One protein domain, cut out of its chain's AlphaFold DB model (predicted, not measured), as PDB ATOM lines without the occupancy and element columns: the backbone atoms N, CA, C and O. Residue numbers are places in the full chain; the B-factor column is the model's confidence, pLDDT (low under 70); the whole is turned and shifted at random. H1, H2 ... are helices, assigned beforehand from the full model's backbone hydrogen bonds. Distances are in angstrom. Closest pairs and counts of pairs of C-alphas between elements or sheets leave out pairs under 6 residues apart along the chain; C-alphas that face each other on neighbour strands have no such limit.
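What this domain is: This is residues 53 to 213 of the 214 residues of an uncharacterized protein of Lophium mytilinum (UniProt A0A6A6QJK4). H1, H2, H3 and H5 form the body of an elongated up-and-down bundle, each helix running against the one before; the fifth, H6, meets it with residues 184 to 192, then splays away. Short H4 lies between H3 and H5. The 161 printed residues, class all helix, hold H1 to H6 in order and no named strand; compact, radius of gyration of the C-alphas 17.1 A, spans 54 by 29 by 24 A.

How they stand to each other: H1, residues 53 to 76, and H2, 85 to 114, touch as a hairpin, closest C-alphas Tyr 67 and Gln 98, 5.8 A. H1 touches H3, 123 to 151, at Val 54 and Leu 129, 5.7 A. H4, 155 to 159, touches H2 at Leu 158 and Ile 92, 5.9 A. H5, 162 to 180, touches H2 at Phe 173 and Thr 110, 4.9 A. H6, 184 to 211, has a kink of 33 degrees near residue 194. Every O i to N i+4 pair is within hydrogen-bond range in H1 to H5, 23 of 24 in H6.

Where its parts are: H1, 34.2 A long, begins at C-alpha 53 (93.616, 56.699, 237.664). H2 spans 43.3 A, H3 42.3 A, H5 27.4 A. H6, 39.2 A, ends at C-alpha 211 (121.837, 74.698, 266.705).

The domain as a whole: The printed part has no cut and no long link. pLDDT is under 70 at residues 80 and 190 to 213.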
ATOM      1  N   ILE A  53      92.426  56.527 236.820       92.50
ATOM      2  CA  ILE A  53      93.616  56.699 237.664       92.50
ATOM      3  C   ILE A  53      93.729  58.116 238.243       92.50
ATOM      4  O   ILE A  53      94.096  58.275 239.405       92.50
ATOM      5  N   VAL A  54      93.373  59.145 237.468       93.12
ATOM      6  CA  VAL A  54      93.382  60.540 237.929       93.12
ATOM      7  C   VAL A  54      92.316  60.733 239.000       93.12
ATOM      8  O   VAL A  54      92.589  61.368 240.012       93.12
ATOM      9  N   VAL A  55      91.138  60.127 238.829       94.31
ATOM     10  CA  VAL A  55      90.056  60.169 239.825       94.31
ATOM     11  C   VAL A  55      90.471  59.483 241.131       94.31
ATOM     12  O   VAL A  55      90.220  60.022 242.209       94.31
ATOM     13  N   ILE A  56      91.148  58.332 241.065       94.75
ATOM     14  CA  ILE A  56      91.650  57.630 242.259       94.75
ATOM     15  C   ILE A  56      92.679  58.487 243.004       94.75
ATOM     16  O   ILE A  56      92.601  58.616 244.228       94.75
ATOM     17  N   VAL A  57      93.629  59.086 242.283       95.94
ATOM     18  CA  VAL A  57      94.667  59.926 242.896       95.94
ATOM     19  C   VAL A  57      94.091  61.243 243.427       95.94
ATOM     20  O   VAL A  57      94.491  61.677 244.504       95.94
ATOM     21  N   ASP A  58      93.117  61.851 242.753       95.75
ATOM     22  CA  ASP A  58      92.391  63.019 243.271       95.75
ATOM     23  C   ASP A  58      91.599  62.685 244.548       95.75
ATOM     24  O   ASP A  58      91.616  63.443 245.520       95.75
ATOM     25  N   GLY A  59      90.964  61.509 244.598       96.06
ATOM     26  CA  GLY A  59      90.324  60.998 245.812       96.06
ATOM     27  C   GLY A  59      91.309  60.864 246.977       96.06
ATOM     28  O   GLY A  59      91.035  61.342 248.077       96.06
ATOM     29  N   LEU A  60      92.495  60.304 246.717       97.38
ATOM     30  CA  LEU A  60      93.572  60.222 247.705       97.38
ATOM     31  C   LEU A  60      94.019  61.610 248.186       97.38
ATOM     32  O   LEU A  60      94.216  61.797 249.384       97.38
ATOM     33  N   VAL A  61      94.151  62.594 247.288       96.56
ATOM     34  CA  VAL A  61      94.482  63.981 247.662       96.56
ATOM     35  C   VAL A  61      93.459  64.520 248.659       96.56
ATOM     36  O   VAL A  61      93.849  65.070 249.685       96.56
ATOM     37  N   LYS A  62      92.162  64.334 248.401       97.38
ATOM     38  CA  LYS A  62      91.094  64.803 249.300       97.38
ATOM     39  C   LYS A  62      91.166  64.144 250.676       97.38
ATOM     40  O   LYS A  62      91.062  64.841 251.684       97.38
ATOM     41  N   GLU A  63      91.382  62.831 250.730       97.06
ATOM     42  CA  GLU A  63      91.539  62.109 251.998       97.06
ATOM     43  C   GLU A  63      92.766  62.595 252.779       97.06
ATOM     44  O   GLU A  63      92.658  62.914 253.963       97.06
ATOM     45  N   VAL A  64      93.917  62.725 252.114       97.56
ATOM     46  CA  VAL A  64      95.150  63.221 252.741       97.56
ATOM     47  C   VAL A  64      94.950  64.625 253.297       97.56
ATOM     48  O   VAL A  64      95.266  64.841 254.462       97.56
ATOM     49  N   PHE A  65      94.365  65.541 252.520       97.00
ATOM     50  CA  PHE A  65      94.075  66.908 252.965       97.00
ATOM     51  C   PHE A  65      93.136  66.932 254.177       97.00
ATOM     52  O   PHE A  65      93.304  67.746 255.082       97.00
ATOM     53  N   SER A  66      92.163  66.021 254.236       97.50
ATOM     54  CA  SER A  66      91.293  65.895 255.407       97.50
ATOM     55  C   SER A  66      92.073  65.462 256.654       97.50
ATOM     56  O   SER A  66      91.825  65.983 257.744       97.50
ATOM     57  N   TYR A  67      93.002  64.513 256.526       97.62
ATOM     58  CA  TYR A  67      93.802  64.034 257.655       97.62
ATOM     59  C   TYR A  67      94.888  65.037 258.074       97.62
ATOM     60  O   TYR A  67      95.105  65.218 259.274       97.62
ATOM     61  N   THR A  68      95.529  65.738 257.134       97.12
ATOM     62  CA  THR A  68      96.494  66.803 257.455       97.12
ATOM     63  C   THR A  68      95.816  68.014 258.078       97.12
ATOM     64  O   THR A  68      96.331  68.556 259.056       97.12
ATOM     65  N   ALA A  69      94.611  68.378 257.634       96.44
ATOM     66  CA  ALA A  69      93.804  69.398 258.300       96.44
ATOM     67  C   ALA A  69      93.507  69.029 259.764       96.44
ATOM     68  O   ALA A  69      93.651  69.873 260.645       96.44
ATOM     69  N   ALA A  70      93.170  67.768 260.054       96.12
ATOM     70  CA  ALA A  70      92.952  67.310 261.430       96.12
ATOM     71  C   ALA A  70      94.223  67.410 262.300       96.12
ATOM     72  O   ALA A  70      94.144  67.785 263.476       96.12
ATOM     73  N   ILE A  71      95.398  67.127 261.726       95.69
ATOM     74  CA  ILE A  71      96.690  67.342 262.397       95.69
ATOM     75  C   ILE A  71      96.892  68.834 262.679       95.69
ATOM     76  O   ILE A  71      97.165  69.202 263.819       95.69
ATOM     77  N   ASN A  72      96.702  69.698 261.680       94.69
ATOM     78  CA  ASN A  72      96.886  71.144 261.820       94.69
ATOM     79  C   ASN A  72      95.944  71.749 262.866       94.69
ATOM     80  O   ASN A  72      96.381  72.556 263.681       94.69
ATOM     81  N   VAL A  73      94.683  71.309 262.925       93.25
ATOM     82  CA  VAL A  73      93.744  71.710 263.986       93.25
ATOM     83  C   VAL A  73      94.276  71.301 265.360       93.25
ATOM     84  O   VAL A  73      94.321  72.127 266.271       93.25
ATOM     85  N   THR A  74      94.753  70.062 265.499       91.38
ATOM     86  CA  THR A  74      95.337  69.573 266.759       91.38
ATOM     87  C   THR A  74      96.543  70.422 267.176       91.38
ATOM     88  O   THR A  74      96.630  70.854 268.326       91.38
ATOM     89  N   ILE A  75      97.442  70.727 266.241       90.88
ATOM     90  CA  ILE A  75      98.662  71.504 266.490       90.88
ATOM     91  C   ILE A  75      98.370  72.979 266.788       90.88
ATOM     92  O   ILE A  75      98.954  73.530 267.717       90.88
ATOM     93  N   SER A  76      97.435  73.609 266.074       87.25
ATOM     94  CA  SER A  76      97.069  75.017 266.292       87.25
ATOM     95  C   SER A  76      96.551  75.277 267.711       87.25
ATOM     96  O   SER A  76      96.822  76.322 268.298       87.25
ATOM     97  N   SER A  77      95.903  74.283 268.332       83.56
ATOM     98  CA  SER A  77      95.463  74.358 269.734       83.56
ATOM     99  C   SER A  77      96.617  74.401 270.753       83.56
ATOM    100  O   SER A  77      96.386  74.599 271.946       83.56
ATOM    101  N   CYS A  78      97.858  74.226 270.294       83.38
ATOM    102  CA  CYS A  78      99.051  74.108 271.122       83.38
ATOM    103  C   CYS A  78     100.010  75.313 271.035       83.38
ATOM    104  O   CYS A  78     100.914  75.404 271.861       83.38
ATOM    105  N   GLU A  79      99.832  76.247 270.090       73.69
ATOM    106  CA  GLU A  79     100.829  77.289 269.743       73.69
ATOM    107  C   GLU A  79     101.127  78.338 270.832       73.69
ATOM    108  O   GLU A  79     102.067  79.118 270.709       73.69
ATOM    109  N   SER A  80     100.369  78.358 271.925       68.38
ATOM    110  CA  SER A  80     100.486  79.373 272.985       68.38
ATOM    111  C   SER A  80     100.481  78.797 274.401       68.38
ATOM    112  O   SER A  80     100.500  79.542 275.380       68.38
ATOM    113  N   ILE A  81     100.471  77.469 274.528       71.88
ATOM    114  CA  ILE A  81     100.313  76.784 275.811       71.88
ATOM    115  C   ILE A  81     101.626  76.087 276.152       71.88
ATOM    116  O   ILE A  81     102.212  75.400 275.318       71.88
ATOM    117  N   SER A  82     102.089  76.227 277.396       77.19
ATOM    118  CA  SER A  82     103.133  75.343 277.916       77.19
ATOM    119  C   SER A  82     102.566  73.922 277.966       77.19
ATOM    120  O   SER A  82     101.696  73.619 278.782       77.19
ATOM    121  N   ILE A  83     102.983  73.080 277.021       80.62
ATOM    122  CA  ILE A  83     102.531  71.692 276.925       80.62
ATOM    123  C   ILE A  83     103.366  70.872 277.901       80.62
ATOM    124  O   ILE A  83     104.593  70.811 277.773       80.62
ATOM    125  N   ASP A  84     102.708  70.240 278.867       86.75
ATOM    126  CA  ASP A  84     103.372  69.272 279.727       86.75
ATOM    127  C   ASP A  84     103.787  68.016 278.936       86.75
ATOM    128  O   ASP A  84     103.386  67.779 277.793       86.75
ATOM    129  N   PHE A  85     104.645  67.196 279.540       84.94
ATOM    130  CA  PHE A  85     105.174  66.014 278.866       84.94
ATOM    131  C   PHE A  85     104.080  64.986 278.526       84.94
ATOM    132  O   PHE A  85     104.108  64.390 277.449       84.94
ATOM    133  N   THR A  86     103.090  64.812 279.404       88.56
ATOM    134  CA  THR A  86     101.997  63.847 279.224       88.56
ATOM    135  C   THR A  86     101.105  64.221 278.043       88.56
ATOM    136  O   THR A  86     100.909  63.413 277.136       88.56
ATOM    137  N   LYS A  87     100.641  65.471 277.979       88.75
ATOM    138  CA  LYS A  87      99.830  65.991 276.874       88.75
ATOM    139  C   LYS A  87     100.607  65.981 275.565       88.75
ATOM    140  O   LYS A  87     100.040  65.711 274.510       88.75
ATOM    141  N   LYS A  88     101.922  66.221 275.611       89.19
ATOM    142  CA  LYS A  88     102.792  66.101 274.436       89.19
ATOM    143  C   LYS A  88     102.785  64.679 273.867       89.19
ATOM    144  O   LYS A  88     102.659  64.526 272.653       89.19
ATOM    145  N   ILE A  89     102.870  63.652 274.716       90.75
ATOM    146  CA  ILE A  89     102.764  62.246 274.290       90.75
ATOM    147  C   ILE A  89     101.392  61.966 273.668       90.75
ATOM    148  O   ILE A  89     101.324  61.348 272.606       90.75
ATOM    149  N   GLU A  90     100.312  62.445 274.285       91.88
ATOM    150  CA  GLU A  90      98.951  62.267 273.758       91.88
ATOM    151  C   GLU A  90      98.776  62.909 272.376       91.88
ATOM    152  O   GLU A  90      98.229  62.283 271.465       91.88
ATOM    153  N   ILE A  91      99.295  64.125 272.183       93.38
ATOM    154  CA  ILE A  91      99.266  64.814 270.887       93.38
ATOM    155  C   ILE A  91     100.059  64.025 269.841       93.38
ATOM    156  O   ILE A  91      99.562  63.808 268.735       93.38
ATOM    157  N   ILE A  92     101.268  63.561 270.180       93.81
ATOM    158  CA  ILE A  92     102.092  62.743 269.278       93.81
ATOM    159  C   ILE A  92     101.330  61.479 268.864       93.81
ATOM    160  O   ILE A  92     101.248  61.181 267.671       93.81
ATOM    161  N   ALA A  93     100.714  60.772 269.814       93.50
ATOM    162  CA  ALA A  93      99.907  59.590 269.524       93.50
ATOM    163  C   ALA A  93      98.718  59.922 268.602       93.50
ATOM    164  O   ALA A  93      98.464  59.205 267.632       93.50
ATOM    165  N   GLY A  94      98.028  61.041 268.841       94.38
ATOM    166  CA  GLY A  94      96.944  61.521 267.981       94.38
ATOM    167  C   GLY A  94      97.393  61.806 266.544       94.38
ATOM    168  O   GLY A  94      96.715  61.412 265.592       94.38
ATOM    169  N   ILE A  95      98.564  62.424 266.368       95.56
ATOM    170  CA  ILE A  95      99.152  62.681 265.044       95.56
ATOM    171  C   ILE A  95      99.518  61.365 264.356       95.56
ATOM    172  O   ILE A  95      99.189  61.174 263.184       95.56
ATOM    173  N   GLN A  96     100.133  60.424 265.078       94.88
ATOM    174  CA  GLN A  96     100.477  59.106 264.540       94.88
ATOM    175  C   GLN A  96      99.239  58.344 264.051       94.88
ATOM    176  O   GLN A  96      99.296  57.720 262.991       94.88
ATOM    177  N   VAL A  97      98.101  58.452 264.742       95.88
ATOM    178  CA  VAL A  97      96.828  57.869 264.285       95.88
ATOM    179  C   VAL A  97      96.377  58.468 262.949       95.88
ATOM    180  O   VAL A  97      95.947  57.729 262.063       95.88
ATOM    181  N   GLN A  98      96.483  59.786 262.754       97.50
ATOM    182  CA  GLN A  98      96.134  60.402 261.464       97.50
ATOM    183  C   GLN A  98      97.096  59.964 260.349       97.50
ATOM    184  O   GLN A  98      96.662  59.678 259.234       97.50
ATOM    185  N   ILE A  99      98.386  59.817 260.655       96.50
ATOM    186  CA  ILE A  99      99.377  59.307 259.698       96.50
ATOM    187  C   ILE A  99      99.106  57.844 259.334       96.50
ATOM    188  O   ILE A  99      99.220  57.476 258.168       96.50
ATOM    189  N   GLN A 100      98.664  57.013 260.277       96.38
ATOM    190  CA  GLN A 100      98.232  55.645 259.976       96.38
ATOM    191  C   GLN A 100      97.025  55.609 259.030       96.38
ATOM    192  O   GLN A 100      96.980  54.765 258.135       96.38
ATOM    193  N   LYS A 101      96.077  56.546 259.158       97.31
ATOM    194  CA  LYS A 101      94.961  56.673 258.204       97.31
ATOM    195  C   LYS A 101      95.433  57.096 256.816       97.31
ATOM    196  O   LYS A 101      94.961  56.543 255.829       97.31
ATOM    197  N   ILE A 102      96.405  58.005 256.735       97.56
ATOM    198  CA  ILE A 102      97.056  58.374 255.469       97.56
ATOM    199  C   ILE A 102      97.741  57.154 254.831       97.56
ATOM    200  O   ILE A 102      97.586  56.918 253.635       97.56
ATOM    201  N   ILE A 103      98.450  56.336 255.616       96.25
ATOM    202  CA  ILE A 103      99.061  55.087 255.130       96.25
ATOM    203  C   ILE A 103      97.988  54.137 254.585       96.25
ATOM    204  O   ILE A 103      98.148  53.602 253.490       96.25
ATOM    205  N   ALA A 104      96.876  53.966 255.303       96.81
ATOM    206  CA  ALA A 104      95.764  53.140 254.843       96.81
ATOM    207  C   ALA A 104      95.148  53.667 253.533       96.81
ATOM    208  O   ALA A 104      94.857  52.874 252.636       96.81
ATOM    209  N   ALA A 105      95.012  54.990 253.387       97.38
ATOM    210  CA  ALA A 105      94.550  55.628 252.156       97.38
ATOM    211  C   ALA A 105      95.501  55.349 250.980       97.38
ATOM    212  O   ALA A 105      95.049  54.952 249.902       97.38
ATOM    213  N   PHE A 106      96.823  55.445 251.191       96.75
ATOM    214  CA  PHE A 106      97.809  55.045 250.182       96.75
ATOM    215  C   PHE A 106      97.663  53.578 249.791       96.75
ATOM    216  O   PHE A 106      97.658  53.270 248.600       96.75
ATOM    217  N   SER A 107      97.532  52.670 250.759       95.62
ATOM    218  CA  SER A 107      97.361  51.240 250.480       95.62
ATOM    219  C   SER A 107      96.087  50.963 249.680       95.62
ATOM    220  O   SER A 107      96.118  50.185 248.726       95.62
ATOM    221  N   LEU A 108      94.979  51.630 250.011       96.38
ATOM    222  CA  LEU A 108      93.719  51.482 249.287       96.38
ATOM    223  C   LEU A 108      93.811  52.032 247.858       96.38
ATOM    224  O   LEU A 108      93.376  51.368 246.918       96.38
ATOM    225  N   ALA A 109      94.397  53.218 247.677       96.62
ATOM    226  CA  ALA A 109      94.620  53.802 246.355       96.62
ATOM    227  C   ALA A 109      95.542  52.916 245.505       96.62
ATOM    228  O   ALA A 109      95.229  52.628 244.355       96.62
ATOM    229  N   THR A 110      96.625  52.413 246.098       94.75
ATOM    230  CA  THR A 110      97.565  51.464 245.480       94.75
ATOM    231  C   THR A 110      96.841  50.223 244.965       94.75
ATOM    232  O   THR A 110      97.016  49.839 243.810       94.75
ATOM    233  N   LEU A 111      95.984  49.620 245.796       95.06
ATOM    234  CA  LEU A 111      95.203  48.446 245.415       95.06
ATOM    235  C   LEU A 111      94.268  48.747 244.237       95.06
ATOM    236  O   LEU A 111      94.234  47.976 243.282       95.06
ATOM    237  N   LYS A 112      93.543  49.871 244.287       95.12
ATOM    238  CA  LYS A 112      92.652  50.297 243.197       95.12
ATOM    239  C   LYS A 112      93.422  50.524 241.895       95.12
ATOM    240  O   LYS A 112      92.962  50.100 240.846       95.12
ATOM    241  N   ILE A 113      94.608  51.132 241.963       94.31
ATOM    242  CA  ILE A 113      95.454  51.379 240.788       94.31
ATOM    243  C   ILE A 113      95.940  50.061 240.182       94.31
ATOM    244  O   ILE A 113      95.839  49.889 238.975       94.31
ATOM    245  N   TYR A 114      96.398  49.097 240.988       91.06
ATOM    246  CA  TYR A 114      96.834  47.792 240.469       91.06
ATOM    247  C   TYR A 114      95.717  46.969 239.813       91.06
ATOM    248  O   TYR A 114      96.008  46.066 239.033       91.06
ATOM    249  N   GLN A 115      94.453  47.258 240.123       91.56
ATOM    250  CA  GLN A 115      93.305  46.629 239.464       91.56
ATOM    251  C   GLN A 115      93.017  47.228 238.080       91.56
ATOM    252  O   GLN A 115      92.255  46.643 237.309       91.56
ATOM    253  N   LEU A 116      93.629  48.367 237.744       91.12
ATOM    254  CA  LEU A 116      93.495  48.985 236.433       91.12
ATOM    255  C   LEU A 116      94.336  48.249 235.389       91.12
ATOM    256  O   LEU A 116      95.423  47.733 235.654       91.12
ATOM    257  N   LYS A 117      93.841  48.253 234.151       87.25
ATOM    258  CA  LYS A 117      94.648  47.886 232.982       87.25
ATOM    259  C   LYS A 117      95.637  49.005 232.678       87.25
ATOM    260  O   LYS A 117      95.426  50.134 233.098       87.25
ATOM    261  N   LEU A 118      96.679  48.694 231.909       85.88
ATOM    262  CA  LEU A 118      97.656  49.680 231.445       85.88
ATOM    263  C   LEU A 118      96.929  50.852 230.758       85.88
ATOM    264  O   LEU A 118      96.110  50.628 229.864       85.88
ATOM    265  N   VAL A 119      97.190  52.075 231.224       86.31
ATOM    266  CA  VAL A 119      96.492  53.292 230.787       86.31
ATOM    267  C   VAL A 119      97.454  54.176 230.006       86.31
ATOM    268  O   VAL A 119      98.480  54.618 230.528       86.31
ATOM    269  N   GLU A 120      97.085  54.498 228.769       83.19
ATOM    270  CA  GLU A 120      97.733  55.562 228.006       83.19
ATOM    271  C   GLU A 120      97.061  56.896 228.328       83.19
ATOM    272  O   GLU A 120      95.876  57.102 228.068       83.19
ATOM    273  N   LEU A 121      97.823  57.802 228.938       85.38
ATOM    274  CA  LEU A 121      97.352  59.137 229.288       85.38
ATOM    275  C   LEU A 121      97.801  60.145 228.237       85.38
ATOM    276  O   LEU A 121      98.963  60.156 227.827       85.38
ATOM    277  N   ILE A 122      96.897  61.049 227.869       88.12
ATOM    278  CA  ILE A 122      97.279  62.244 227.119       88.12
ATOM    279  C   ILE A 122      98.122  63.170 228.002       88.12
ATOM    280  O   ILE A 122      98.010  63.155 229.228       88.12
ATOM    281  N   GLU A 123      98.968  63.996 227.382       86.06
ATOM    282  CA  GLU A 123     100.001  64.772 228.086       86.06
ATOM    283  C   GLU A 123      99.446  65.629 229.238       86.06
ATOM    284  O   GLU A 123     100.069  65.729 230.296       86.06
ATOM    285  N   ILE A 124      98.255  66.208 229.060       85.69
ATOM    286  CA  ILE A 124      97.595  67.034 230.080       85.69
ATOM    287  C   ILE A 124      97.236  66.199 231.319       85.69
ATOM    288  O   ILE A 124      97.518  66.624 232.438       85.69
ATOM    289  N   ASP A 125      96.659  65.009 231.134       89.69
ATOM    290  CA  ASP A 125      96.281  64.127 232.249       89.69
ATOM    291  C   ASP A 125      97.501  63.520 232.927       89.69
ATOM    292  O   ASP A 125      97.525  63.369 234.145       89.69
ATOM    293  N   PHE A 126      98.542  63.221 232.151       90.12
ATOM    294  CA  PHE A 126      99.811  62.759 232.691       90.12
ATOM    295  C   PHE A 126     100.451  63.815 233.606       90.12
ATOM    296  O   PHE A 126     100.819  63.506 234.739       90.12
ATOM    297  N   LYS A 127     100.532  65.077 233.157       89.56
ATOM    298  CA  LYS A 127     101.042  66.188 233.982       89.56
ATOM    299  C   LYS A 127     100.190  66.407 235.228       89.56
ATOM    300  O   LYS A 127     100.741  66.601 236.309       89.56
ATOM    301  N   LEU A 128      98.865  66.340 235.091       92.00
ATOM    302  CA  LEU A 128      97.950  66.439 236.225       92.00
ATOM    303  C   LEU A 128      98.207  65.319 237.241       92.00
ATOM    304  O   LEU A 128      98.363  65.599 238.425       92.00
ATOM    305  N   LEU A 129      98.326  64.070 236.789       92.75
ATOM    306  CA  LEU A 129      98.599  62.918 237.647       92.75
ATOM    307  C   LEU A 129      99.918  63.066 238.418       92.75
ATOM    308  O   LEU A 129      99.948  62.857 239.632       92.75
ATOM    309  N   VAL A 130     100.994  63.466 237.732       90.06
ATOM    310  CA  VAL A 130     102.297  63.738 238.363       90.06
ATOM    311  C   VAL A 130     102.170  64.865 239.391       90.06
ATOM    312  O   VAL A 130     102.620  64.716 240.529       90.06
ATOM    313  N   SER A 131     101.487  65.958 239.038       90.31
ATOM    314  CA  SER A 131     101.250  67.078 239.950       90.31
ATOM    315  C   SER A 131     100.462  66.665 241.192       90.31
ATOM    316  O   SER A 131     100.794  67.122 242.285       90.31
ATOM    317  N   LEU A 132      99.430  65.826 241.057       93.94
ATOM    318  CA  LEU A 132      98.637  65.355 242.194       93.94
ATOM    319  C   LEU A 132      99.475  64.465 243.118       93.94
ATOM    320  O   LEU A 132      99.473  64.685 244.329       93.94
ATOM    321  N   ALA A 133     100.245  63.521 242.566       90.12
ATOM    322  CA  ALA A 133     101.114  62.645 243.355       90.12
ATOM    323  C   ALA A 133     102.142  63.444 244.181       90.12
ATOM    324  O   ALA A 133     102.335  63.183 245.369       90.12
ATOM    325  N   ILE A 134     102.748  64.467 243.575       88.06
ATOM    326  CA  ILE A 134     103.693  65.361 244.255       88.06
ATOM    327  C   ILE A 134     102.991  66.224 245.307       88.06
ATOM    328  O   ILE A 134     103.505  66.384 246.415       88.06
ATOM    329  N   LYS A 135     101.809  66.767 244.990       89.69
ATOM    330  CA  LYS A 135     101.024  67.597 245.912       89.69
ATOM    331  C   LYS A 135     100.720  66.858 247.215       89.69
ATOM    332  O   LYS A 135     100.868  67.446 248.281       89.69
ATOM    333  N   VAL A 136     100.360  65.574 247.133       92.94
ATOM    334  CA  VAL A 136     100.147  64.716 248.311       92.94
ATOM    335  C   VAL A 136     101.389  64.675 249.199       92.94
ATOM    336  O   VAL A 136     101.295  64.877 250.408       92.94
ATOM    337  N   TRP A 137     102.560  64.429 248.613       88.56
ATOM    338  CA  TRP A 137     103.808  64.355 249.369       88.56
ATOM    339  C   TRP A 137     104.140  65.665 250.075       88.56
ATOM    340  O   TRP A 137     104.458  65.677 251.265       88.56
ATOM    341  N   ILE A 138     104.044  66.770 249.341       88.12
ATOM    342  CA  ILE A 138     104.341  68.112 249.840       88.12
ATOM    343  C   ILE A 138     103.450  68.454 251.035       88.12
ATOM    344  O   ILE A 138     103.964  68.848 252.081       88.12
ATOM    345  N   GLU A 139     102.140  68.254 250.901       92.62
ATOM    346  CA  GLU A 139     101.155  68.526 251.952       92.62
ATOM    347  C   GLU A 139     101.496  67.794 253.260       92.62
ATOM    348  O   GLU A 139     101.514  68.390 254.342       92.62
ATOM    349  N   ILE A 140     101.840  66.506 253.163       92.25
ATOM    350  CA  ILE A 140     102.176  65.680 254.327       92.25
ATOM    351  C   ILE A 140     103.477  66.159 254.977       92.25
ATOM    352  O   ILE A 140     103.528  66.328 256.196       92.25
ATOM    353  N   ILE A 141     104.527  66.405 254.187       89.19
ATOM    354  CA  ILE A 141     105.828  66.828 254.719       89.19
ATOM    355  C   ILE A 141     105.734  68.193 255.402       89.19
ATOM    356  O   ILE A 141     106.254  68.341 256.508       89.19
ATOM    357  N   TYR A 142     105.052  69.175 254.805       89.31
ATOM    358  CA  TYR A 142     104.883  70.487 255.436       89.31
ATOM    359  C   TYR A 142     104.061  70.409 256.723       89.31
ATOM    360  O   TYR A 142     104.453  71.010 257.723       89.31
ATOM    361  N   THR A 143     102.988  69.617 256.736       93.88
ATOM    362  CA  THR A 143     102.170  69.393 257.938       93.88
ATOM    363  C   THR A 143     102.992  68.775 259.071       93.88
ATOM    364  O   THR A 143     102.941  69.233 260.212       93.88
ATOM    365  N   LEU A 144     103.803  67.760 258.765       91.50
ATOM    366  CA  LEU A 144     104.668  67.104 259.748       91.50
ATOM    367  C   LEU A 144     105.792  68.015 260.250       91.50
ATOM    368  O   LEU A 144     106.109  67.993 261.439       91.50
ATOM    369  N   LEU A 145     106.388  68.817 259.365       87.50
ATOM    370  CA  LEU A 145     107.408  69.799 259.737       87.50
ATOM    371  C   LEU A 145     106.842  70.866 260.670       87.50
ATOM    372  O   LEU A 145     107.465  71.194 261.678       87.50
ATOM    373  N   TYR A 146     105.654  71.374 260.354       89.00
ATOM    374  CA  TYR A 146     104.954  72.333 261.194       89.00
ATOM    375  C   TYR A 146     104.613  71.733 262.566       89.00
ATOM    376  O   TYR A 146     104.948  72.324 263.593       89.00
ATOM    377  N   ALA A 147     104.069  70.513 262.605       91.12
ATOM    378  CA  ALA A 147     103.800  69.793 263.850       91.12
ATOM    379  C   ALA A 147     105.060  69.612 264.715       91.12
ATOM    380  O   ALA A 147     105.042  69.876 265.919       91.12
ATOM    381  N   ALA A 148     106.172  69.198 264.101       90.31
ATOM    382  CA  ALA A 148     107.453  69.031 264.780       90.31
ATOM    383  C   ALA A 148     107.985  70.363 265.343       90.31
ATOM    384  O   ALA A 148     108.460  70.403 266.481       90.31
ATOM    385  N   ALA A 149     107.846  71.458 264.589       87.88
ATOM    386  CA  ALA A 149     108.265  72.791 265.014       87.88
ATOM    387  C   ALA A 149     107.458  73.301 266.219       87.88
ATOM    388  O   ALA A 149     108.053  73.737 267.206       87.88
ATOM    389  N   VAL A 150     106.125  73.191 266.186       87.69
ATOM    390  CA  VAL A 150     105.255  73.632 267.295       87.69
ATOM    391  C   VAL A 150     105.515  72.817 268.561       87.69
ATOM    392  O   VAL A 150     105.627  73.371 269.653       87.69
ATOM    393  N   LEU A 151     105.688  71.500 268.426       87.38
ATOM    394  CA  LEU A 151     105.981  70.619 269.559       87.38
ATOM    395  C   LEU A 151     107.447  70.681 270.013       87.38
ATOM    396  O   LEU A 151     107.780  70.089 271.044       87.38
ATOM    397  N   LYS A 152     108.325  71.379 269.283       87.75
ATOM    398  CA  LYS A 152     109.777  71.423 269.530       87.75
ATOM    399  C   LYS A 152     110.368  70.013 269.646       87.75
ATOM    400  O   LYS A 152     110.993  69.671 270.651       87.75
ATOM    401  N   ILE A 153     110.082  69.176 268.656       85.56
ATOM    402  CA  ILE A 153     110.610  67.812 268.521       85.56
ATOM    403  C   ILE A 153     111.123  67.596 267.106       85.56
ATOM    404  O   ILE A 153     110.895  68.398 266.202       85.56
ATOM    405  N   THR A 154     111.801  66.480 266.899       85.81
ATOM    406  CA  THR A 154     112.189  66.017 265.569       85.81
ATOM    407  C   THR A 154     111.071  65.199 264.911       85.81
ATOM    408  O   THR A 154     110.216  64.621 265.581       85.81
ATOM    409  N   ILE A 155     111.096  65.077 263.578       83.19
ATOM    410  CA  ILE A 155     110.171  64.186 262.847       83.19
ATOM    411  C   ILE A 155     110.352  62.718 263.268       83.19
ATOM    412  O   ILE A 155     109.386  61.958 263.288       83.19
ATOM    413  N   ILE A 156     111.576  62.321 263.632       85.00
ATOM    414  CA  ILE A 156     111.869  60.961 264.103       85.00
ATOM    415  C   ILE A 156     111.173  60.704 265.442       85.00
ATOM    416  O   ILE A 156     110.559  59.656 265.605       85.00
ATOM    417  N   GLU A 157     111.199  61.660 266.370       85.50
ATOM    418  CA  GLU A 157     110.450  61.563 267.632       85.50
ATOM    419  C   GLU A 157     108.934  61.597 267.403       85.50
ATOM    420  O   GLU A 157     108.197  60.873 268.068       85.50
ATOM    421  N   LEU A 158     108.464  62.397 266.439       89.62
ATOM    422  CA  LEU A 158     107.044  62.496 266.101       89.62
ATOM    423  C   LEU A 158     106.488  61.185 265.524       89.62
ATOM    424  O   LEU A 158     105.385  60.775 265.879       89.62
ATOM    425  N   LEU A 159     107.216  60.525 264.623       87.00
ATOM    426  CA  LEU A 159     106.699  59.376 263.870       87.00
ATOM    427  C   LEU A 159     107.240  58.021 264.330       87.00
ATOM    428  O   LEU A 159     106.564  57.005 264.149       87.00
ATOM    429  N   GLY A 160     108.447  57.973 264.892       86.69
ATOM    430  CA  GLY A 160     109.128  56.732 265.251       86.69
ATOM    431  C   GLY A 160     109.132  55.722 264.098       86.69
ATOM    432  O   GLY A 160     109.458  56.041 262.955       86.69
ATOM    433  N   TRP A 161     108.704  54.493 264.390       83.25
ATOM    434  CA  TRP A 161     108.591  53.404 263.411       83.25
ATOM    435  C   TRP A 161     107.557  53.674 262.297       83.25
ATOM    436  O   TRP A 161     107.691  53.143 261.192       83.25
ATOM    437  N   THR A 162     106.562  54.536 262.549       86.69
ATOM    438  CA  THR A 162     105.532  54.918 261.566       86.69
ATOM    439  C   THR A 162     106.142  55.650 260.373       86.69
ATOM    440  O   THR A 162     105.604  55.577 259.270       86.69
ATOM    441  N   PHE A 163     107.297  56.304 260.548       81.94
ATOM    442  CA  PHE A 163     108.012  56.965 259.455       81.94
ATOM    443  C   PHE A 163     108.396  55.983 258.343       81.94
ATOM    444  O   PHE A 163     108.140  56.240 257.169       81.94
ATOM    445  N   THR A 164     108.949  54.823 258.706       78.38
ATOM    446  CA  THR A 164     109.341  53.793 257.736       78.38
ATOM    447  C   THR A 164     108.128  53.245 256.988       78.38
ATOM    448  O   THR A 164     108.181  53.086 255.768       78.38
ATOM    449  N   LEU A 165     107.014  53.006 257.692       83.50
ATOM    450  CA  LEU A 165     105.768  52.580 257.052       83.50
ATOM    451  C   LEU A 165     105.210  53.638 256.102       83.50
ATOM    452  O   LEU A 165     104.755  53.297 255.013       83.50
ATOM    453  N   PHE A 166     105.264  54.908 256.496       85.38
ATOM    454  CA  PHE A 166     104.844  56.021 255.658       85.38
ATOM    455  C   PHE A 166     105.650  56.081 254.355       85.38
ATOM    456  O   PHE A 166     105.059  56.103 253.274       85.38
ATOM    457  N   LEU A 167     106.984  56.025 254.441       81.75
ATOM    458  CA  LEU A 167     107.848  55.998 253.258       81.75
ATOM    459  C   LEU A 167     107.536  54.803 252.360       81.75
ATOM    460  O   LEU A 167     107.404  54.957 251.148       81.75
ATOM    461  N   HIS A 168     107.388  53.617 252.950       78.06
ATOM    462  CA  HIS A 168     107.071  52.410 252.201       78.06
ATOM    463  C   HIS A 168     105.708  52.505 251.498       78.06
ATOM    464  O   HIS A 168     105.606  52.165 250.318       78.06
ATOM    465  N   GLY A 169     104.679  53.008 252.186       84.31
ATOM    466  CA  GLY A 169     103.344  53.211 251.624       84.31
ATOM    467  C   GLY A 169     103.350  54.193 250.453       84.31
ATOM    468  O   GLY A 169     102.790  53.894 249.399       84.31
ATOM    469  N   TYR A 170     104.056  55.318 250.593       87.06
ATOM    470  CA  TYR A 170     104.184  56.304 249.521       87.06
ATOM    471  C   TYR A 170     104.963  55.761 248.313       87.06
ATOM    472  O   TYR A 170     104.518  55.905 247.177       87.06
ATOM    473  N   ILE A 171     106.096  55.083 248.532       82.75
ATOM    474  CA  ILE A 171     106.880  54.470 247.444       82.75
ATOM    475  C   ILE A 171     106.045  53.419 246.705       82.75
ATOM    476  O   ILE A 171     106.035  53.400 245.476       82.75
ATOM    477  N   SER A 172     105.318  52.575 247.439       81.75
ATOM    478  CA  SER A 172     104.453  51.543 246.852       81.75
ATOM    479  C   SER A 172     103.348  52.158 245.993       81.75
ATOM    480  O   SER A 172     103.102  51.694 244.882       81.75
ATOM    481  N   PHE A 173     102.751  53.256 246.459       92.25
ATOM    482  CA  PHE A 173     101.782  54.037 245.695       92.25
ATOM    483  C   PHE A 173     102.373  54.594 244.390       92.25
ATOM    484  O   PHE A 173     101.772  54.435 243.324       92.25
ATOM    485  N   LEU A 174     103.572  55.183 244.431       90.19
ATOM    486  CA  LEU A 174     104.236  55.688 243.226       90.19
ATOM    487  C   LEU A 174     104.560  54.576 242.224       90.19
ATOM    488  O   LEU A 174     104.378  54.754 241.019       90.19
ATOM    489  N   LEU A 175     105.032  53.429 242.715       83.88
ATOM    490  CA  LEU A 175     105.320  52.265 241.880       83.88
ATOM    491  C   LEU A 175     104.054  51.695 241.241       83.88
ATOM    492  O   LEU A 175     104.104  51.294 240.080       83.88
ATOM    493  N   ALA A 176     102.922  51.703 241.945       88.56
ATOM    494  CA  ALA A 176     101.645  51.280 241.385       88.56
ATOM    495  C   ALA A 176     101.208  52.170 240.219       88.56
ATOM    496  O   ALA A 176     100.843  51.654 239.164       88.56
ATOM    497  N   ILE A 177     101.337  53.495 240.354       90.50
ATOM    498  CA  ILE A 177     101.091  54.405 239.228       90.50
ATOM    499  C   ILE A 177     102.057  54.102 238.080       90.50
ATOM    500  O   ILE A 177     101.633  53.984 236.934       90.50
ATOM    501  N   GLY A 178     103.346  53.923 238.379       86.38
ATOM    502  CA  GLY A 178     104.371  53.604 237.384       86.38
ATOM    503  C   GLY A 178     104.161  52.284 236.642       86.38
ATOM    504  O   GLY A 178     104.588  52.164 235.495       86.38
ATOM    505  N   ALA A 179     103.503  51.310 237.271       85.31
ATOM    506  CA  ALA A 179     103.161  50.032 236.652       85.31
ATOM    507  C   ALA A 179     102.020  50.161 235.631       85.31
ATOM    508  O   ALA A 179     101.965  49.395 234.672       85.31
ATOM    509  N   VAL A 180     101.123  51.128 235.831       89.56
ATOM    510  CA  VAL A 180      99.935  51.335 234.994       89.56
ATOM    511  C   VAL A 180     100.154  52.421 233.941       89.56
ATOM    512  O   VAL A 180      99.595  52.338 232.849       89.56
ATOM    513  N   VAL A 181     100.979  53.424 234.247       89.88
ATOM    514  CA  VAL A 181     101.242  54.589 233.399       89.88
ATOM    515  C   VAL A 181     102.710  54.617 232.997       89.88
ATOM    516  O   VAL A 181     103.607  54.863 233.810       89.88
ATOM    517  N   ALA A 182     102.960  54.421 231.704       84.19
ATOM    518  CA  ALA A 182     104.305  54.467 231.151       84.19
ATOM    519  C   ALA A 182     104.980  55.824 231.418       84.19
ATOM    520  O   ALA A 182     104.343  56.876 231.407       84.19
ATOM    521  N   LYS A 183     106.302  55.807 231.625       81.81
ATOM    522  CA  LYS A 183     107.153  56.996 231.851       81.81
ATOM    523  C   LYS A 183     106.863  57.797 233.132       81.81
ATOM    524  O   LYS A 183     107.638  58.701 233.436       81.81
ATOM    525  N   PHE A 184     105.859  57.433 233.937       85.38
ATOM    526  CA  PHE A 184     105.527  58.140 235.181       85.38
ATOM    527  C   PHE A 184     106.713  58.239 236.151       85.38
ATOM    528  O   PHE A 184     107.043  59.327 236.614       85.38
ATOM    529  N   ILE A 185     107.420  57.130 236.398       79.38
ATOM    530  CA  ILE A 185     108.576  57.103 237.315       79.38
ATOM    531  C   ILE A 185     109.724  58.001 236.829       79.38
ATOM    532  O   ILE A 185     110.420  58.620 237.633       79.38
ATOM    533  N   ALA A 186     109.931  58.097 235.513       76.12
ATOM    534  CA  ALA A 186     110.967  58.962 234.960       76.12
ATOM    535  C   ALA A 186     110.621  60.443 235.172       76.12
ATOM    536  O   ALA A 186     111.474  61.209 235.617       76.12
ATOM    537  N   SER A 187     109.367  60.828 234.919       76.00
ATOM    538  CA  SER A 187     108.894  62.201 235.122       76.00
ATOM    539  C   SER A 187     108.877  62.592 236.593       76.00
ATOM    540  O   SER A 187     109.432  63.629 236.948       76.00
ATOM    541  N   ILE A 188     108.359  61.725 237.472       74.56
ATOM    542  CA  ILE A 188     108.331  62.039 238.899       74.56
ATOM    543  C   ILE A 188     109.742  62.172 239.468       74.56
ATOM    544  O   ILE A 188     109.962  63.029 240.306       74.56
ATOM    545  N   LYS A 189     110.732  61.401 238.999       72.25
ATOM    546  CA  LYS A 189     112.122  61.549 239.456       72.25
ATOM    547  C   LYS A 189     112.665  62.957 239.190       72.25
ATOM    548  O   LYS A 189     113.355  63.495 240.052       72.25
ATOM    549  N   ILE A 190     112.367  63.534 238.026       65.19
ATOM    550  CA  ILE A 190     112.822  64.879 237.648       65.19
ATOM    551  C   ILE A 190     112.156  65.921 238.548       65.19
ATOM    552  O   ILE A 190     112.843  66.720 239.187       65.19
ATOM    553  N   ASP A 191     110.833  65.862 238.666       62.66
ATOM    554  CA  ASP A 191     110.082  66.845 239.445       62.66
ATOM    555  C   ASP A 191     110.385  66.717 240.946       62.66
ATOM    556  O   ASP A 191     110.629  67.704 241.639       62.66
ATOM    557  N   PHE A 192     110.476  65.491 241.462       62.84
ATOM    558  CA  PHE A 192     110.771  65.218 242.867       62.84
ATOM    559  C   PHE A 192     112.194  65.629 243.260       62.84
ATOM    560  O   PHE A 192     112.400  66.019 244.402       62.84
ATOM    561  N   GLN A 193     113.174  65.620 242.348       62.56
ATOM    562  CA  GLN A 193     114.507  66.177 242.622       62.56
ATOM    563  C   GLN A 193     114.460  67.689 242.879       62.56
ATOM    564  O   GLN A 193     115.132  68.169 243.792       62.56
ATOM    565  N   ILE A 194     113.633  68.429 242.135       59.44
ATOM    566  CA  ILE A 194     113.426  69.870 242.344       59.44
ATOM    567  C   ILE A 194     112.810  70.108 243.729       59.44
ATOM    568  O   ILE A 194     113.294  70.946 244.494       59.44
ATOM    569  N   TYR A 195     111.803  69.318 244.104       54.94
ATOM    570  CA  TYR A 195     111.174  69.435 245.420       54.94
ATOM    571  C   TYR A 195     112.072  68.958 246.564       54.94
ATOM    572  O   TYR A 195     112.128  69.628 247.588       54.94
ATOM    573  N   LEU A 196     112.835  67.875 246.403       55.16
ATOM    574  CA  LEU A 196     113.834  67.439 247.384       55.16
ATOM    575  C   LEU A 196     114.946  68.469 247.557       55.16
ATOM    576  O   LEU A 196     115.457  68.613 248.661       55.16
ATOM    577  N   PHE A 197     115.313  69.227 246.526       53.59
ATOM    578  CA  PHE A 197     116.245  70.342 246.668       53.59
ATOM    579  C   PHE A 197     115.650  71.483 247.513       53.59
ATOM    580  O   PHE A 197     116.319  72.022 248.392       53.59
ATOM    581  N   ILE A 198     114.372  71.813 247.316       53.62
ATOM    582  CA  ILE A 198     113.660  72.827 248.115       53.62
ATOM    583  C   ILE A 198     113.494  72.354 249.564       53.62
ATOM    584  O   ILE A 198     113.841  73.068 250.503       53.62
ATOM    585  N   ILE A 199     113.027  71.122 249.746       51.56
ATOM    586  CA  ILE A 199     112.827  70.482 251.043       51.56
ATOM    587  C   ILE A 199     114.172  70.315 251.762       51.56
ATOM    588  O   ILE A 199     114.279  70.673 252.928       51.56
ATOM    589  N   SER A 200     115.234  69.866 251.089       47.53
ATOM    590  CA  SER A 200     116.565  69.747 251.702       47.53
ATOM    591  C   SER A 200     117.126  71.098 252.130       47.53
ATOM    592  O   SER A 200     117.717  71.166 253.196       47.53
ATOM    593  N   LYS A 201     116.874  72.199 251.412       52.47
ATOM    594  CA  LYS A 201     117.198  73.548 251.912       52.47
ATOM    595  C   LYS A 201     116.435  73.900 253.191       52.47
ATOM    596  O   LYS A 201     117.023  74.478 254.101       52.47
ATOM    597  N   VAL A 202     115.162  73.519 253.293       47.66
ATOM    598  CA  VAL A 202     114.363  73.679 254.522       47.66
ATOM    599  C   VAL A 202     114.928  72.814 255.660       47.66
ATOM    600  O   VAL A 202     115.091  73.309 256.772       47.66
ATOM    601  N   PHE A 203     115.327  71.569 255.382       43.00
ATOM    602  CA  PHE A 203     115.952  70.661 256.356       43.00
ATOM    603  C   PHE A 203     117.389  71.061 256.755       43.00
ATOM    604  O   PHE A 203     117.786  70.872 257.901       43.00
ATOM    605  N   VAL A 204     118.177  71.652 255.851       46.31
ATOM    606  CA  VAL A 204     119.524  72.182 256.135       46.31
ATOM    607  C   VAL A 204     119.427  73.425 257.021       46.31
ATOM    608  O   VAL A 204     120.165  73.539 257.999       46.31
ATOM    609  N   ASN A 205     118.455  74.305 256.766       44.47
ATOM    610  CA  ASN A 205     118.150  75.427 257.660       44.47
ATOM    611  C   ASN A 205     117.593  74.966 259.021       44.47
ATOM    612  O   ASN A 205     117.782  75.650 260.023       44.47
ATOM    613  N   PHE A 206     116.986  73.779 259.091       42.91
ATOM    614  CA  PHE A 206     116.608  73.118 260.345       42.91
ATOM    615  C   PHE A 206     117.824  72.771 261.215       42.91
ATOM    616  O   PHE A 206     117.747  72.885 262.434       42.91
ATOM    617  N   GLY A 207     118.961  72.404 260.610       37.03
ATOM    618  CA  GLY A 207     120.216  72.182 261.337       37.03
ATOM    619  C   GLY A 207     120.713  73.448 262.040       37.03
ATOM    620  O   GLY A 207     121.133  73.390 263.194       37.03
ATOM    621  N   ALA A 208     120.584  74.603 261.384       40.66
ATOM    622  CA  ALA A 208     120.893  75.900 261.983       40.66
ATOM    623  C   ALA A 208     119.871  76.303 263.066       40.66
ATOM    624  O   ALA A 208     120.259  76.834 264.104       40.66
ATOM    625  N   LEU A 209     118.582  76.001 262.870       36.56
ATOM    626  CA  LEU A 209     117.519  76.290 263.842       36.56
ATOM    627  C   LEU A 209     117.626  75.421 265.114       36.56
ATOM    628  O   LEU A 209     117.411  75.910 266.221       36.56
ATOM    629  N   LEU A 210     118.021  74.153 264.967       31.67
ATOM    630  CA  LEU A 210     118.338  73.236 266.070       31.67
ATOM    631  C   LEU A 210     119.616  73.648 266.809       31.67
ATOM    632  O   LEU A 210     119.678  73.532 268.031       31.67
ATOM    633  N   ALA A 211     120.626  74.155 266.092       38.34
ATOM    634  CA  ALA A 211     121.837  74.698 266.705       38.34
ATOM    635  C   ALA A 211     121.570  75.988 267.503       38.34
ATOM    636  O   ALA A 211     122.261  76.236 268.486       38.34
ATOM    637  N   ALA A 212     120.558  76.771 267.117       39.31
ATOM    638  CA  ALA A 212     120.131  77.984 267.817       39.31
ATOM    639  C   ALA A 212     119.228  77.724 269.043       39.31
ATOM    640  O   ALA A 212     118.965  78.648 269.804       39.31
ATOM    641  N   CYS A 213     118.754  76.488 269.238       31.81
ATOM    642  CA  CYS A 213     117.971  76.076 270.412       31.81
ATOM    643  C   CYS A 213     118.825  75.406 271.510       31.81
ATOM    644  O   CYS A 213     118.263  74.756 272.393       31.81
TER     645      CYS A 213